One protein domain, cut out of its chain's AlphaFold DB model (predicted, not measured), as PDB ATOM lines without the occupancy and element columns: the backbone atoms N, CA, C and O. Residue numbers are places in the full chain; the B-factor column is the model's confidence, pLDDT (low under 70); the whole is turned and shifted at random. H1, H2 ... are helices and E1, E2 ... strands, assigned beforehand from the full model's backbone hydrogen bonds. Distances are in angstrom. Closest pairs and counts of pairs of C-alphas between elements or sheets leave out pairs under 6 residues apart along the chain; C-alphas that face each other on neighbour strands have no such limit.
ATOM      1  N   ASN A   6      62.471 162.181  18.843       93.00
ATOM      2  CA  ASN A   6      61.510 161.087  18.799       93.00
ATOM      3  C   ASN A   6      61.553 160.343  20.134       93.00
ATOM      4  O   ASN A   6      62.532 159.655  20.430       93.00
ATOM      5  N   ILE A   7      60.499 160.498  20.935       93.25
ATOM      6  CA  ILE A   7      60.379 159.870  22.253       93.25
ATOM      7  C   ILE A   7      59.506 158.620  22.138       93.25
ATOM      8  O   ILE A   7      58.378 158.684  21.649       93.25
ATOM      9  N   GLU A   8      60.016 157.493  22.622       94.12
ATOM     10  CA  GLU A   8      59.268 156.251  22.815       94.12
ATOM     11  C   GLU A   8      59.283 155.908  24.313       94.12
ATOM     12  O   GLU A   8      60.346 155.914  24.929       94.12
ATOM     13  N   ALA A   9      58.113 155.649  24.907       92.75
ATOM     14  CA  ALA A   9      57.966 155.459  26.353       92.75
ATOM     15  C   ALA A   9      57.402 154.071  26.696       92.75
ATOM     16  O   ALA A   9      56.362 153.675  26.163       92.75
ATOM     17  N   HIS A  10      58.066 153.354  27.605       89.56
ATOM     18  CA  HIS A  10      57.665 152.047  28.135       89.56
ATOM     19  C   HIS A  10      58.081 151.904  29.609       89.56
ATOM     20  O   HIS A  10      58.753 152.750  30.180       89.56
ATOM     21  N   GLY A  11      57.715 150.796  30.262       83.06
ATOM     22  CA  GLY A  11      58.311 150.471  31.564       83.06
ATOM     23  C   GLY A  11      59.816 150.210  31.426       83.06
ATOM     24  O   GLY A  11      60.226 149.508  30.500       83.06
ATOM     25  N   SER A  12      60.641 150.700  32.356       87.50
ATOM     26  CA  SER A  12      62.109 150.650  32.227       87.50
ATOM     27  C   SER A  12      62.680 149.237  32.041       87.50
ATOM     28  O   SER A  12      63.622 149.050  31.275       87.50
ATOM     29  N   ALA A  13      62.079 148.211  32.654       86.19
ATOM     30  CA  ALA A  13      62.459 146.816  32.403       86.19
ATOM     31  C   ALA A  13      62.159 146.370  30.956       86.19
ATOM     32  O   ALA A  13      62.946 145.645  30.350       86.19
ATOM     33  N   THR A  14      61.049 146.835  30.373       88.81
ATOM     34  CA  THR A  14      60.721 146.612  28.957       88.81
ATOM     35  C   THR A  14      61.697 147.353  28.051       88.81
ATOM     36  O   THR A  14      62.175 146.752  27.094       88.81
ATOM     37  N   VAL A  15      62.039 148.610  28.364       93.12
ATOM     38  CA  VAL A  15      63.080 149.384  27.659       93.12
ATOM     39  C   VAL A  15      64.403 148.629  27.640       93.12
ATOM     40  O   VAL A  15      64.954 148.372  26.569       93.12
ATOM     41  N   ALA A  16      64.874 148.208  28.815       91.94
ATOM     42  CA  ALA A  16      66.125 147.480  28.955       91.94
ATOM     43  C   ALA A  16      66.121 146.177  28.146       91.94
ATOM     44  O   ALA A  16      67.079 145.892  27.431       91.94
ATOM     45  N   ARG A  17      65.010 145.434  28.188       92.31
ATOM     46  CA  ARG A  17      64.820 144.203  27.417       92.31
ATOM     47  C   ARG A  17      64.785 144.442  25.906       92.31
ATOM     48  O   ARG A  17      65.397 143.684  25.169       92.31
ATOM     49  N   MET A  18      64.098 145.482  25.428       95.00
ATOM     50  CA  MET A  18      64.056 145.805  23.995       95.00
ATOM     51  C   MET A  18      65.440 146.150  23.442       95.00
ATOM     52  O   MET A  18      65.733 145.797  22.302       95.00
ATOM     53  N   ILE A  19      66.284 146.814  24.233       96.25
ATOM     54  CA  ILE A  19      67.670 147.110  23.851       96.25
ATOM     55  C   ILE A  19      68.530 145.840  23.884       96.25
ATOM     56  O   ILE A  19      69.223 145.559  22.910       96.25
ATOM     57  N   ASP A  20      68.461 145.057  24.964       94.75
ATOM     58  CA  ASP A  20      69.239 143.818  25.133       94.75
ATOM     59  C   ASP A  20      68.916 142.765  24.058       94.75
ATOM     60  O   ASP A  20      69.806 142.147  23.478       94.75
ATOM     61  N   GLU A  21      67.636 142.625  23.707       95.81
ATOM     62  CA  GLU A  21      67.168 141.730  22.642       95.81
ATOM     63  C   GLU A  21      67.378 142.309  21.223       95.81
ATOM     64  O   GLU A  21      67.009 141.670  20.235       95.81
ATOM     65  N   GLY A  22      67.942 143.517  21.090       95.50
ATOM     66  CA  GLY A  22      68.211 144.172  19.802       95.50
ATOM     67  C   GLY A  22      66.965 144.650  19.042       95.50
ATOM     68  O   GLY A  22      67.032 144.899  17.839       95.50
ATOM     69  N   GLN A  23      65.817 144.776  19.715       96.06
ATOM     70  CA  GLN A  23      64.560 145.274  19.136       96.06
ATOM     71  C   GLN A  23      64.533 146.802  18.982       96.06
ATOM     72  O   GLN A  23      63.756 147.341  18.181       96.06
ATOM     73  N   ARG A  24      65.344 147.505  19.781       95.88
ATOM     74  CA  ARG A  24      65.524 148.960  19.762       95.88
ATOM     75  C   ARG A  24      66.989 149.323  19.946       95.88
ATOM     76  O   ARG A  24      67.710 148.654  20.675       95.88
ATOM     77  N   ASP A  25      67.399 150.414  19.309       95.88
ATOM     78  CA  ASP A  25      68.769 150.925  19.377       95.88
ATOM     79  C   ASP A  25      68.771 152.469  19.442       95.88
ATOM     80  O   ASP A  25      69.193 153.118  18.489       95.88
ATOM     81  N   PRO A  26      68.232 153.073  20.523       96.75
ATOM     82  CA  PRO A  26      68.061 154.522  20.622       96.75
ATOM     83  C   PRO A  26      69.388 155.248  20.871       96.75
ATOM     84  O   PRO A  26      70.333 154.650  21.399       96.75
ATOM     85  N   ASP A  27      69.432 156.550  20.567       97.81
ATOM     86  CA  ASP A  27      70.572 157.424  20.871       97.81
ATOM     87  C   ASP A  27      70.736 157.639  22.375       97.81
ATOM     88  O   ASP A  27      71.857 157.603  22.883       97.81
ATOM     89  N   ILE A  28      69.624 157.838  23.085       98.12
ATOM     90  CA  ILE A  28      69.570 158.042  24.534       98.12
ATOM     91  C   ILE A  28      68.618 157.013  25.138       98.12
ATOM     92  O   ILE A  28      67.525 156.781  24.620       98.12
ATOM     93  N   VAL A  29      69.029 156.413  26.253       98.00
ATOM     94  CA  VAL A  29      68.155 155.577  27.078       98.00
ATOM     95  C   VAL A  29      68.070 156.155  28.481       98.00
ATOM     96  O   VAL A  29      69.099 156.486  29.074       98.00
ATOM     97  N   THR A  30      66.852 156.234  29.005       97.38
ATOM     98  CA  THR A  30      66.561 156.651  30.375       97.38
ATOM     99  C   THR A  30      65.754 155.565  31.079       97.38
ATOM    100  O   THR A  30      64.920 154.910  30.468       97.38
ATOM    101  N   VAL A  31      66.038 155.324  32.357       95.38
ATOM    102  CA  VAL A  31      65.387 154.294  33.176       95.38
ATOM    103  C   VAL A  31      65.077 154.823  34.574       95.38
ATOM    104  O   VAL A  31      65.841 155.606  35.135       95.38
ATOM    105  N   ALA A  32      63.977 154.356  35.163       90.62
ATOM    106  CA  ALA A  32      63.565 154.647  36.539       90.62
ATOM    107  C   ALA A  32      64.163 153.674  37.581       90.62
ATOM    108  O   ALA A  32      63.823 153.738  38.763       90.62
ATOM    109  N   ASP A  33      65.014 152.747  37.133       86.31
ATOM    110  CA  ASP A  33      65.789 151.842  37.977       86.31
ATOM    111  C   ASP A  33      67.212 151.720  37.425       86.31
ATOM    112  O   ASP A  33      67.450 151.131  36.367       86.31
ATOM    113  N   VAL A  34      68.163 152.300  38.152       90.69
ATOM    114  CA  VAL A  34      69.576 152.344  37.766       90.69
ATOM    115  C   VAL A  34      70.248 150.970  37.827       90.69
ATOM    116  O   VAL A  34      71.268 150.780  37.166       90.69
ATOM    117  N   ALA A  35      69.664 149.982  38.520       87.88
ATOM    118  CA  ALA A  35      70.170 148.607  38.519       87.88
ATOM    119  C   ALA A  35      70.154 147.989  37.107       87.88
ATOM    120  O   ALA A  35      70.989 147.142  36.784       87.88
ATOM    121  N   LEU A  36      69.276 148.474  36.219       89.62
ATOM    122  CA  LEU A  36      69.222 148.043  34.819       89.62
ATOM    123  C   LEU A  36      70.496 148.390  34.033       89.62
ATOM    124  O   LEU A  36      70.782 147.751  33.015       89.62
ATOM    125  N   PHE A  37      71.283 149.367  34.503       94.50
ATOM    126  CA  PHE A  37      72.601 149.672  33.949       94.50
ATOM    127  C   PHE A  37      73.691 148.702  34.395       94.50
ATOM    128  O   PHE A  37      74.700 148.612  33.707       94.50
ATOM    129  N   GLU A  38      73.509 147.935  35.470       90.62
ATOM    130  CA  GLU A  38      74.412 146.819  35.757       90.62
ATOM    131  C   GLU A  38      74.162 145.692  34.761       90.62
ATOM    132  O   GLU A  38      75.096 145.238  34.098       90.62
ATOM    133  N   ARG A  39      72.891 145.290  34.620       87.00
ATOM    134  CA  ARG A  39      72.363 144.380  33.595       87.00
ATOM    135  C   ARG A  39      70.864 144.644  33.386       87.00
ATOM    136  O   ARG A  39      70.168 144.892  34.363       87.00
ATOM    137  N   PRO A  40      70.333 144.494  32.162       91.56
ATOM    138  CA  PRO A  40      71.022 143.978  30.981       91.56
ATOM    139  C   PRO A  40      71.753 145.049  30.154       91.56
ATOM    140  O   PRO A  40      72.507 144.696  29.259       91.56
ATOM    141  N   LEU A  41      71.571 146.345  30.438       94.19
ATOM    142  CA  LEU A  41      72.063 147.404  29.548       94.19
ATOM    143  C   LEU A  41      73.591 147.537  29.538       94.19
ATOM    144  O   LEU A  41      74.164 147.791  28.480       94.19
ATOM    145  N   SER A  42      74.233 147.427  30.707       95.12
ATOM    146  CA  SER A  42      75.694 147.491  30.893       95.12
ATOM    147  C   SER A  42      76.424 148.553  30.035       95.12
ATOM    148  O   SER A  42      77.420 148.220  29.384       95.12
ATOM    149  N   PRO A  43      75.968 149.825  29.980       96.31
ATOM    150  CA  PRO A  43      76.638 150.843  29.179       96.31
ATOM    151  C   PRO A  43      78.017 151.188  29.775       96.31
ATOM    152  O   PRO A  43      78.222 151.045  30.981       96.31
ATOM    153  N   PRO A  44      78.964 151.714  28.973       96.56
ATOM    154  CA  PRO A  44      80.292 152.105  29.467       96.56
ATOM    155  C   PRO A  44      80.246 153.216  30.528       96.56
ATOM    156  O   PRO A  44      81.194 153.392  31.293       96.56
ATOM    157  N   TRP A  45      79.154 153.979  30.565       97.50
ATOM    158  CA  TRP A  45      78.894 155.011  31.557       97.50
ATOM    159  C   TRP A  45      77.391 155.287  31.665       97.50
ATOM    160  O   TRP A  45      76.627 154.972  30.748       97.50
ATOM    161  N   HIS A  46      76.974 155.916  32.758       97.50
ATOM    162  CA  HIS A  46      75.637 156.489  32.912       97.50
ATOM    163  C   HIS A  46      75.661 157.680  33.878       97.50
ATOM    164  O   HIS A  46      76.622 157.866  34.629       97.50
ATOM    165  N   ALA A  47      74.598 158.477  33.855       97.06
ATOM    166  CA  ALA A  47      74.323 159.521  34.831       97.06
ATOM    167  C   ALA A  47      73.077 159.162  35.640       97.06
ATOM    168  O   ALA A  47      72.057 158.802  35.060       97.06
ATOM    169  N   VAL A  48      73.140 159.304  36.957       96.06
ATOM    170  CA  VAL A  48      71.963 159.415  37.816       96.06
ATOM    171  C   VAL A  48      71.642 160.894  37.932       96.06
ATOM    172  O   VAL A  48      72.408 161.638  38.538       96.06
ATOM    173  N   PHE A  49      70.566 161.340  37.294       95.50
ATOM    174  CA  PHE A  49      70.361 162.769  37.034       95.50
ATOM    175  C   PHE A  49      69.279 163.427  37.884       95.50
ATOM    176  O   PHE A  49      69.234 164.646  37.975       95.50
ATOM    177  N   THR A  50      68.418 162.641  38.519       96.12
ATOM    178  CA  THR A  50      67.409 163.162  39.437       96.12
ATOM    179  C   THR A  50      66.922 162.058  40.365       96.12
ATOM    180  O   THR A  50      67.098 160.864  40.084       96.12
ATOM    181  N   SER A  51      66.261 162.449  41.452       96.06
ATOM    182  CA  SER A  51      65.487 161.535  42.292       96.06
ATOM    183  C   SER A  51      63.997 161.872  42.320       96.06
ATOM    184  O   SER A  51      63.556 162.904  41.810       96.06
ATOM    185  N   ASN A  52      63.218 160.960  42.901       96.56
ATOM    186  CA  ASN A  52      61.859 161.217  43.378       96.56
ATOM    187  C   ASN A  52      61.827 161.081  44.903       96.56
ATOM    188  O   ASN A  52      62.794 160.625  45.513       96.56
ATOM    189  N   SER A  53      60.693 161.395  45.518       97.88
ATOM    190  CA  SER A  53      60.462 161.142  46.940       97.88
ATOM    191  C   SER A  53      59.099 160.513  47.170       97.88
ATOM    192  O   SER A  53      58.133 160.842  46.480       97.88
ATOM    193  N   SER A 198      65.836 156.768  42.072       94.31
ATOM    194  CA  SER A 198      66.740 157.453  41.149       94.31
ATOM    195  C   SER A 198      66.405 157.151  39.700       94.31
ATOM    196  O   SER A 198      65.980 156.047  39.366       94.31
ATOM    197  N   TYR A 199      66.644 158.141  38.842       95.88
ATOM    198  CA  TYR A 199      66.508 158.005  37.399       95.88
ATOM    199  C   TYR A 199      67.879 158.106  36.760       95.88
ATOM    200  O   TYR A 199      68.687 158.983  37.081       95.88
ATOM    201  N   GLY A 200      68.130 157.166  35.864       96.69
ATOM    202  CA  GLY A 200      69.393 156.998  35.189       96.69
ATOM    203  C   GLY A 200      69.265 157.281  33.701       96.69
ATOM    204  O   GLY A 200      68.278 156.882  33.097       96.69
ATOM    205  N   SER A 201      70.264 157.916  33.093       98.12
ATOM    206  CA  SER A 201      70.319 158.135  31.646       98.12
ATOM    207  C   SER A 201      71.721 157.895  31.089       98.12
ATOM    208  O   SER A 201      72.725 158.116  31.771       98.12
ATOM    209  N   THR A 202      71.816 157.448  29.837       98.19
ATOM    210  CA  THR A 202      73.086 157.361  29.102       98.19
ATOM    211  C   THR A 202      72.891 157.620  27.610       98.19
ATOM    212  O   THR A 202      71.824 157.358  27.053       98.19
ATOM    213  N   ILE A 203      73.948 158.104  26.951       98.06
ATOM    214  CA  ILE A 203      73.999 158.239  25.491       98.06
ATOM    215  C   ILE A 203      74.667 156.992  24.914       98.06
ATOM    216  O   ILE A 203      75.850 156.739  25.164       98.06
ATOM    217  N   ARG A 204      73.921 156.249  24.098       96.12
ATOM    218  CA  ARG A 204      74.395 155.067  23.368       96.12
ATOM    219  C   ARG A 204      75.016 155.455  22.025       96.12
ATOM    220  O   ARG A 204      76.096 154.963  21.705       96.12
ATOM    221  N   HIS A 205      74.406 156.401  21.302       96.25
ATOM    222  CA  HIS A 205      74.916 156.909  20.020       96.25
ATOM    223  C   HIS A 205      75.289 158.385  20.105       96.25
ATOM    224  O   HIS A 205      74.482 159.278  20.343       96.25
ATOM    225  N   MET A 206      76.582 158.642  19.956       95.06
ATOM    226  CA  MET A 206      77.205 159.900  20.342       95.06
ATOM    227  C   MET A 206      77.158 160.909  19.179       95.06
ATOM    228  O   MET A 206      77.953 160.825  18.250       95.06
ATOM    229  N   SER A 207      76.279 161.915  19.257       94.88
ATOM    230  CA  SER A 207      76.209 163.065  18.331       94.88
ATOM    231  C   SER A 207      76.097 164.396  19.090       94.88
ATOM    232  O   SER A 207      75.815 164.390  20.287       94.88
ATOM    233  N   ASP A 208      76.387 165.534  18.455       92.94
ATOM    234  CA  ASP A 208      76.244 166.845  19.121       92.94
ATOM    235  C   ASP A 208      74.780 167.104  19.506       92.94
ATOM    236  O   ASP A 208      74.497 167.641  20.575       92.94
ATOM    237  N   ALA A 209      73.856 166.611  18.678       93.75
ATOM    238  CA  ALA A 209      72.432 166.625  18.956       93.75
ATOM    239  C   ALA A 209      72.073 165.783  20.193       93.75
ATOM    240  O   ALA A 209      71.398 166.283  21.088       93.75
ATOM    241  N   ALA A 210      72.582 164.550  20.299       95.56
ATOM    242  CA  ALA A 210      72.344 163.696  21.463       95.56
ATOM    243  C   ALA A 210      72.927 164.295  22.752       95.56
ATOM    244  O   ALA A 210      72.292 164.216  23.794       95.56
ATOM    245  N   VAL A 211      74.097 164.945  22.696       96.00
ATOM    246  CA  VAL A 211      74.666 165.641  23.868       96.00
ATOM    247  C   VAL A 211      73.785 166.813  24.295       96.00
ATOM    248  O   VAL A 211      73.530 166.965  25.483       96.00
ATOM    249  N   SER A 212      73.281 167.603  23.344       93.62
ATOM    250  CA  SER A 212      72.381 168.720  23.650       93.62
ATOM    251  C   SER A 212      71.048 168.251  24.237       93.62
ATOM    252  O   SER A 212      70.560 168.860  25.185       93.62
ATOM    253  N   VAL A 213      70.457 167.182  23.693       94.56
ATOM    254  CA  VAL A 213      69.210 166.605  24.222       94.56
ATOM    255  C   VAL A 213      69.446 166.004  25.606       94.56
ATOM    256  O   VAL A 213      68.642 166.224  26.503       94.56
ATOM    257  N   PHE A 214      70.560 165.293  25.800       95.69
ATOM    258  CA  PHE A 214      70.929 164.706  27.085       95.69
ATOM    259  C   PHE A 214      71.122 165.767  28.170       95.69
ATOM    260  O   PHE A 214      70.603 165.596  29.266       95.69
ATOM    261  N   ASP A 215      71.823 166.864  27.871       94.75
ATOM    262  CA  ASP A 215      72.001 167.985  28.802       94.75
ATOM    263  C   ASP A 215      70.643 168.538  29.255       94.75
ATOM    264  O   ASP A 215      70.291 168.447  30.429       94.75
ATOM    265  N   VAL A 216      69.797 168.958  28.307       92.94
ATOM    266  CA  VAL A 216      68.458 169.483  28.618       92.94
ATOM    267  C   VAL A 216      67.614 168.471  29.399       92.94
ATOM    268  O   VAL A 216      66.927 168.858  30.344       92.94
ATOM    269  N   HIS A 217      67.667 167.189  29.028       92.62
ATOM    270  CA  HIS A 217      66.924 166.108  29.678       92.62
ATOM    271  C   HIS A 217      67.384 165.845  31.119       92.62
ATOM    272  O   HIS A 217      66.555 165.523  31.964       92.62
ATOM    273  N   THR A 218      68.682 165.983  31.402       95.00
ATOM    274  CA  THR A 218      69.275 165.583  32.688       95.00
ATOM    275  C   THR A 218      69.505 166.738  33.657       95.00
ATOM    276  O   THR A 218      69.662 166.494  34.849       95.00
ATOM    277  N   THR A 219      69.486 167.989  33.189       93.25
ATOM    278  CA  THR A 219      69.731 169.176  34.031       93.25
ATOM    279  C   THR A 219      68.644 170.248  33.911       93.25
ATOM    280  O   THR A 219      68.757 171.332  34.492       93.25
ATOM    281  N   GLY A 220      67.607 170.005  33.105       90.88
ATOM    282  CA  GLY A 220      66.574 170.993  32.823       90.88
ATOM    283  C   GLY A 220      65.643 171.249  34.010       90.88
ATOM    284  O   GLY A 220      65.172 170.318  34.658       90.88
ATOM    285  N   ARG A 221      65.273 172.522  34.219       89.12
ATOM    286  CA  ARG A 221      64.334 172.952  35.282       89.12
ATOM    287  C   ARG A 221      62.950 172.297  35.211       89.12
ATOM    288  O   ARG A 221      62.260 172.225  36.219       89.12
ATOM    289  N   HIS A 222      62.576 171.772  34.044       90.06
ATOM    290  CA  HIS A 222      61.335 171.020  33.866       90.06
ATOM    291  C   HIS A 222      61.222 169.827  34.833       90.06
ATOM    292  O   HIS A 222      60.112 169.453  35.190       90.06
ATOM    293  N   LEU A 223      62.344 169.250  35.282       93.31
ATOM    294  CA  LEU A 223      62.349 168.162  36.261       93.31
ATOM    295  C   LEU A 223      61.741 168.615  37.597       93.31
ATOM    296  O   LEU A 223      60.832 167.964  38.109       93.31
ATOM    297  N   GLU A 224      62.166 169.767  38.119       92.69
ATOM    298  CA  GLU A 224      61.609 170.340  39.352       92.69
ATOM    299  C   GLU A 224      60.144 170.754  39.179       92.69
ATOM    300  O   GLU A 224      59.326 170.502  40.065       92.69
ATOM    301  N   GLU A 225      59.805 171.334  38.020       93.44
ATOM    302  CA  GLU A 225      58.434 171.730  37.662       93.44
ATOM    303  C   GLU A 225      57.464 170.534  37.651       93.44
ATOM    304  O   GLU A 225      56.285 170.710  37.946       93.44
ATOM    305  N   HIS A 226      57.958 169.321  37.373       94.94
ATOM    306  CA  HIS A 226      57.187 168.067  37.398       94.94
ATOM    307  C   HIS A 226      57.441 167.236  38.664       94.94
ATOM    308  O   HIS A 226      57.169 166.039  38.713       94.94
ATOM    309  N   GLY A 227      57.972 167.861  39.714       95.56
ATOM    310  CA  GLY A 227      58.050 167.272  41.042       95.56
ATOM    311  C   GLY A 227      59.260 166.372  41.307       95.56
ATOM    312  O   GLY A 227      59.392 165.870  42.428       95.56
ATOM    313  N   PHE A 228      60.169 166.204  40.345       96.69
ATOM    314  CA  PHE A 228      61.449 165.535  40.573       96.69
ATOM    315  C   PHE A 228      62.403 166.414  41.387       96.69
ATOM    316  O   PHE A 228      62.250 167.633  41.467       96.69
ATOM    317  N   LEU A 229      63.382 165.781  42.031       94.00
ATOM    318  CA  LEU A 229      64.320 166.444  42.928       94.00
ATOM    319  C   LEU A 229      65.700 166.550  42.279       94.00
ATOM    320  O   LEU A 229      66.447 165.568  42.208       94.00
ATOM    321  N   LEU A 230      66.041 167.771  41.869       87.88
ATOM    322  CA  LEU A 230      67.403 168.163  41.537       87.88
ATOM    323  C   LEU A 230      68.105 168.603  42.822       87.88
ATOM    324  O   LEU A 230      67.605 169.420  43.592       87.88
ATOM    325  N   ARG A 231      69.258 168.005  43.097       84.81
ATOM    326  CA  ARG A 231      70.096 168.321  44.254       84.81
ATOM    327  C   ARG A 231      71.512 168.539  43.771       84.81
ATOM    328  O   ARG A 231      71.862 168.042  42.709       84.81
ATOM    329  N   ASP A 232      72.349 169.156  44.595       85.25
ATOM    330  CA  ASP A 232      73.769 169.372  44.279       85.25
ATOM    331  C   ASP A 232      74.528 168.073  43.942       85.25
ATOM    332  O   ASP A 232      75.597 168.109  43.341       85.25
ATOM    333  N   GLN A 233      74.001 166.909  44.346       85.44
ATOM    334  CA  GLN A 233      74.576 165.603  44.013       85.44
ATOM    335  C   GLN A 233      74.199 165.093  42.609       85.44
ATOM    336  O   GLN A 233      74.695 164.039  42.208       85.44
ATOM    337  N   PHE A 234      73.331 165.795  41.878       90.81
ATOM    338  CA  PHE A 234      72.865 165.421  40.548       90.81
ATOM    339  C   PHE A 234      73.281 166.446  39.472       90.81
ATOM    340  O   PHE A 234      73.255 167.646  39.736       90.81
ATOM    341  N   PRO A 235      73.614 165.997  38.245       93.62
ATOM    342  CA  PRO A 235      73.779 164.600  37.851       93.62
ATOM    343  C   PRO A 235      75.063 163.969  38.419       93.62
ATOM    344  O   PRO A 235      76.164 164.499  38.285       93.62
ATOM    345  N   GLY A 236      74.926 162.790  39.025       92.62
ATOM    346  CA  GLY A 236      76.036 161.949  39.464       92.62
ATOM    347  C   GLY A 236      76.437 160.982  38.353       92.62
ATOM    348  O   GLY A 236      75.588 160.282  37.809       92.62
ATOM    349  N   PHE A 237      77.719 160.919  38.003       95.06
ATOM    350  CA  PHE A 237      78.191 160.116  36.872       95.06
ATOM    351  C   PHE A 237      79.010 158.895  37.294       95.06
ATOM    352  O   PHE A 237      79.921 159.011  38.115       95.06
ATOM    353  N   SER A 238      78.780 157.771  36.615       94.88
ATOM    354  CA  SER A 238      79.481 156.499  36.821       94.88
ATOM    355  C   SER A 238      80.100 155.987  35.516       94.88
ATOM    356  O   SER A 238      79.487 156.099  34.455       94.88
ATOM    357  N   GLY A 239      81.295 155.391  35.591       95.62
ATOM    358  CA  GLY A 239      81.999 154.797  34.442       95.62
ATOM    359  C   GLY A 239      82.804 155.783  33.579       95.62
ATOM    360  O   GLY A 239      83.181 156.874  34.021       95.62
ATOM    361  N   ASP A 240      83.073 155.390  32.330       94.69
ATOM    362  CA  ASP A 240      83.939 156.098  31.371       94.69
ATOM    363  C   ASP A 240      83.202 157.238  30.648       94.69
ATOM    364  O   ASP A 240      82.946 157.213  29.442       94.69
ATOM    365  N   VAL A 241      82.829 158.265  31.409       96.06
ATOM    366  CA  VAL A 241      81.974 159.362  30.929       96.06
ATOM    367  C   VAL A 241      82.725 160.253  29.925       96.06
ATOM    368  O   VAL A 241      83.771 160.823  30.269       96.06
ATOM    369  N   PRO A 242      82.193 160.469  28.707       96.00
ATOM    370  CA  PRO A 242      82.826 161.314  27.700       96.00
ATOM    371  C   PRO A 242      82.997 162.767  28.160       96.00
ATOM    372  O   PRO A 242      82.059 163.393  28.652       96.00
ATOM    373  N   ARG A 243      84.175 163.358  27.905       93.69
ATOM    374  CA  ARG A 243      84.491 164.753  28.290       93.69
ATOM    375  C   ARG A 243      83.447 165.770  27.830       93.69
ATOM    376  O   ARG A 243      83.138 166.693  28.571       93.69
ATOM    377  N   ARG A 244      82.908 165.591  26.622       93.50
ATOM    378  CA  ARG A 244      81.910 166.501  26.047       93.50
ATOM    379  C   ARG A 244      80.559 166.461  26.765       93.50
ATOM    380  O   ARG A 244      79.877 167.471  26.777       93.50
ATOM    381  N   VAL A 245      80.204 165.326  27.377       94.75
ATOM    382  CA  VAL A 245      78.991 165.209  28.200       94.75
ATOM    383  C   VAL A 245      79.181 165.998  29.489       94.75
ATOM    384  O   VAL A 245      78.379 166.877  29.762       94.75
ATOM    385  N   ARG A 246      80.295 165.772  30.206       91.25
ATOM    386  CA  ARG A 246      80.616 166.523  31.436       91.25
ATOM    387  C   ARG A 246      80.622 168.033  31.196       91.25
ATOM    388  O   ARG A 246      79.999 168.780  31.928       91.25
ATOM    389  N   GLN A 247      81.278 168.476  30.120       90.88
ATOM    390  CA  GLN A 247      81.341 169.899  29.776       90.88
ATOM    391  C   GLN A 247      79.969 170.518  29.503       90.88
ATOM    392  O   GLN A 247      79.755 171.656  29.904       90.88
ATOM    393  N   ALA A 248      79.068 169.801  28.825       89.56
ATOM    394  CA  ALA A 248      77.720 170.296  28.561       89.56
ATOM    395  C   ALA A 248      76.928 170.452  29.870       89.56
ATOM    396  O   ALA A 248      76.437 171.540  30.155       89.56
ATOM    397  N   THR A 249      76.930 169.413  30.713       85.50
ATOM    398  CA  THR A 249      76.164 169.401  31.970       85.50
ATOM    399  C   THR A 249      76.716 170.357  33.032       85.50
ATOM    400  O   THR A 249      75.944 170.952  33.781       85.50
ATOM    401  N   ASP A 250      78.038 170.567  33.078       80.19
ATOM    402  CA  ASP A 250      78.676 171.496  34.024       80.19
ATOM    403  C   ASP A 250      78.409 172.969  33.647       80.19
ATOM    404  O   ASP A 250      78.149 173.809  34.511       80.19
ATOM    405  N   GLN A 251      78.434 173.300  32.348       63.66
ATOM    406  CA  GLN A 251      78.179 174.665  31.862       63.66
ATOM    407  C   GLN A 251      76.745 175.120  32.135       63.66
ATOM    408  O   GLN A 251      76.518 176.300  32.420       63.66
ATOM    409  N   SER A 252      75.789 174.196  32.082       57.16
ATOM    410  CA  SER A 252      74.392 174.453  32.420       57.16
ATOM    411  C   SER A 252      74.215 174.749  33.916       57.16
ATOM    412  O   SER A 252      73.486 175.681  34.254       57.16
ATOM    413  N   GLY A 253      74.958 174.071  34.803       51.81
ATOM    414  CA  GLY A 253      74.972 174.362  36.246       51.81
ATOM    415  C   GLY A 253      75.535 175.748  36.602       51.81
ATOM    416  O   GLY A 253      74.997 176.436  37.469       51.81
ATOM    417  N   GLU A 254      76.568 176.224  35.895       44.44
ATOM    418  CA  GLU A 254      77.141 177.566  36.119       44.44
ATOM    419  C   GLU A 254      76.343 178.695  35.435       44.44
ATOM    420  O   GLU A 254      76.173 179.785  35.996       44.44
ATOM    421  N   THR A 255      75.806 178.453  34.235       40.53
ATOM    422  CA  THR A 255      75.022 179.445  33.473       40.53
ATOM    423  C   THR A 255      73.655 179.710  34.111       40.53
ATOM    424  O   THR A 255      73.104 180.803  33.974       40.53
ATOM    425  N   GLN A 256      73.133 178.782  34.918       45.44
ATOM    426  CA  GLN A 256      71.918 178.987  35.715       45.44
ATOM    427  C   GLN A 256      72.049 180.093  36.788       45.44
ATOM    428  O   GLN A 256      71.032 180.598  37.258       45.44
ATOM    429  N   ASP A 272      67.629 163.362  13.541       79.50
ATOM    430  CA  ASP A 272      66.621 163.114  14.569       79.50
ATOM    431  C   ASP A 272      67.271 162.357  15.734       79.50
ATOM    432  O   ASP A 272      68.001 161.390  15.507       79.50
ATOM    433  N   VAL A 273      67.025 162.797  16.969       87.19
ATOM    434  CA  VAL A 273      67.511 162.109  18.176       87.19
ATOM    435  C   VAL A 273      66.400 161.218  18.706       87.19
ATOM    436  O   VAL A 273      65.272 161.669  18.903       87.19
ATOM    437  N   THR A 274      66.715 159.955  18.962       88.94
ATOM    438  CA  THR A 274      65.790 158.982  19.548       88.94
ATOM    439  C   THR A 274      66.041 158.820  21.043       88.94
ATOM    440  O   THR A 274      67.159 158.535  21.477       88.94
ATOM    441  N   VAL A 275      64.989 158.996  21.840       88.88
ATOM    442  CA  VAL A 275      65.019 158.819  23.296       88.88
ATOM    443  C   VAL A 275      64.043 157.710  23.662       88.88
ATOM    444  O   VAL A 275      62.855 157.801  23.356       88.88
ATOM    445  N   LEU A 276      64.550 156.667  24.315       90.94
ATOM    446  CA  LEU A 276      63.737 155.582  24.856       90.94
ATOM    447  C   LEU A 276      63.706 155.699  26.383       90.94
ATOM    448  O   LEU A 276      64.766 155.662  27.015       90.94
ATOM    449  N   ILE A 277      62.510 155.875  26.944       85.12
ATOM    450  CA  ILE A 277      62.263 156.143  28.374       85.12
ATOM    451  C   ILE A 277      61.408 155.028  28.971       85.12
ATOM    452  O   ILE A 277      60.469 154.591  28.267       85.12
TER     453      ILE A 277
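What this domain is: This is residues 6 to 53, 198 to 256 and 272 to 277 of the 277 residues of the protein "ABC-type molybdate transport system, periplasmic component" of uncultured archaeon A07HB70 (UniProt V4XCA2). A twisted sheet of six strands runs through the middle, with H3 packed over one face and H1 and the short H2 over the other, in three layers. H5 packs on H3 at a steep tilt, and the short H4 follows H3, far from the middle. The printed part has 113 residues with five named helices and six named strands, in the order E1 H1 E2 H2 E3 E4 H3 H4 E5 H5 E6; the class is mixed, helices and strands. The mixed sheet runs E1 E6 E2 E4 E3 E5. The whole is compact, with a radius of gyration of the C-alphas of 13.2 A, and rounded, spanning 40 by 32 by 26 A.

How they stand to each other: E1, residues 6 to 8, is an edge strand, parallel to E6, residues 273 to 276, at 10 degrees; N 8 and O 275 are within hydrogen-bond range at 2.9 A. H1, residues 12 to 20, is on the sheet; its closest C-alphas to E2, residues 28 to 31, are those of Ser 12 and Val 31, 5.0 A. E2 is parallel to E6 at 19 degrees, with N 30 and O 276 2.9 A apart. H2, residues 34 to 37, is over E4, residues 198 to 203, at a height over the sheet of 7.8 A. E4 is antiparallel to E2 at 164 degrees, with N 31 and O 200 2.8 A apart, and to E3, residues 45 to 51, at 145 degrees, with N 47 and O 201 2.8 A apart. H3, residues 208 to 219, is on the opposite face to H2; its closest C-alphas to E3 are those of Thr 218 and Phe 49, 5.3 A. H4, residues 222 to 225, is only just not on the sheet, with 4 pairs of C-alphas within 10 A, and meets H3 only through their link. E5, residues 236 to 239, is the other edge strand, antiparallel to E3 at 160 degrees, with N 48 and O 236 2.8 A apart. H5, residues 243 to 255, touches H3 at a steep tilt of 48 degrees, the same way; the closest C-alphas are those of Thr 249 and Asp 215, 5.4 A. E1 H1 E2, E2 H2 E3 and E4 H3 H4 E5 are split strand-helix-strand units, two strands running the same way with another strand between them, each with a right-handed crossover. Every O i to N i+4 pair is within hydrogen-bond range in H1, H3 and H5; H2 and H4 are too short for one.

Where its parts are: E1 begins at C-alpha 6 (61.510, 161.087, 18.799). H1 is 12.2 A long, E3 18.4 A, E4 17.3 A, H3 16.4 A and H5 18.2 A. E6 ends at C-alpha 276 (63.737, 155.582, 24.856).

The domain as a whole: The C-alphas of Glu 21 and Thr 255 are farthest apart, 40.0 A. Residues 54 to 197 and 257 to 271 are not printed, with C-alpha gaps of 9.3 A and 27.0 A; of the links printed whole, none is long. Mean pLDDT of the printed part is 90.8; residues 251 to 256 are under 70.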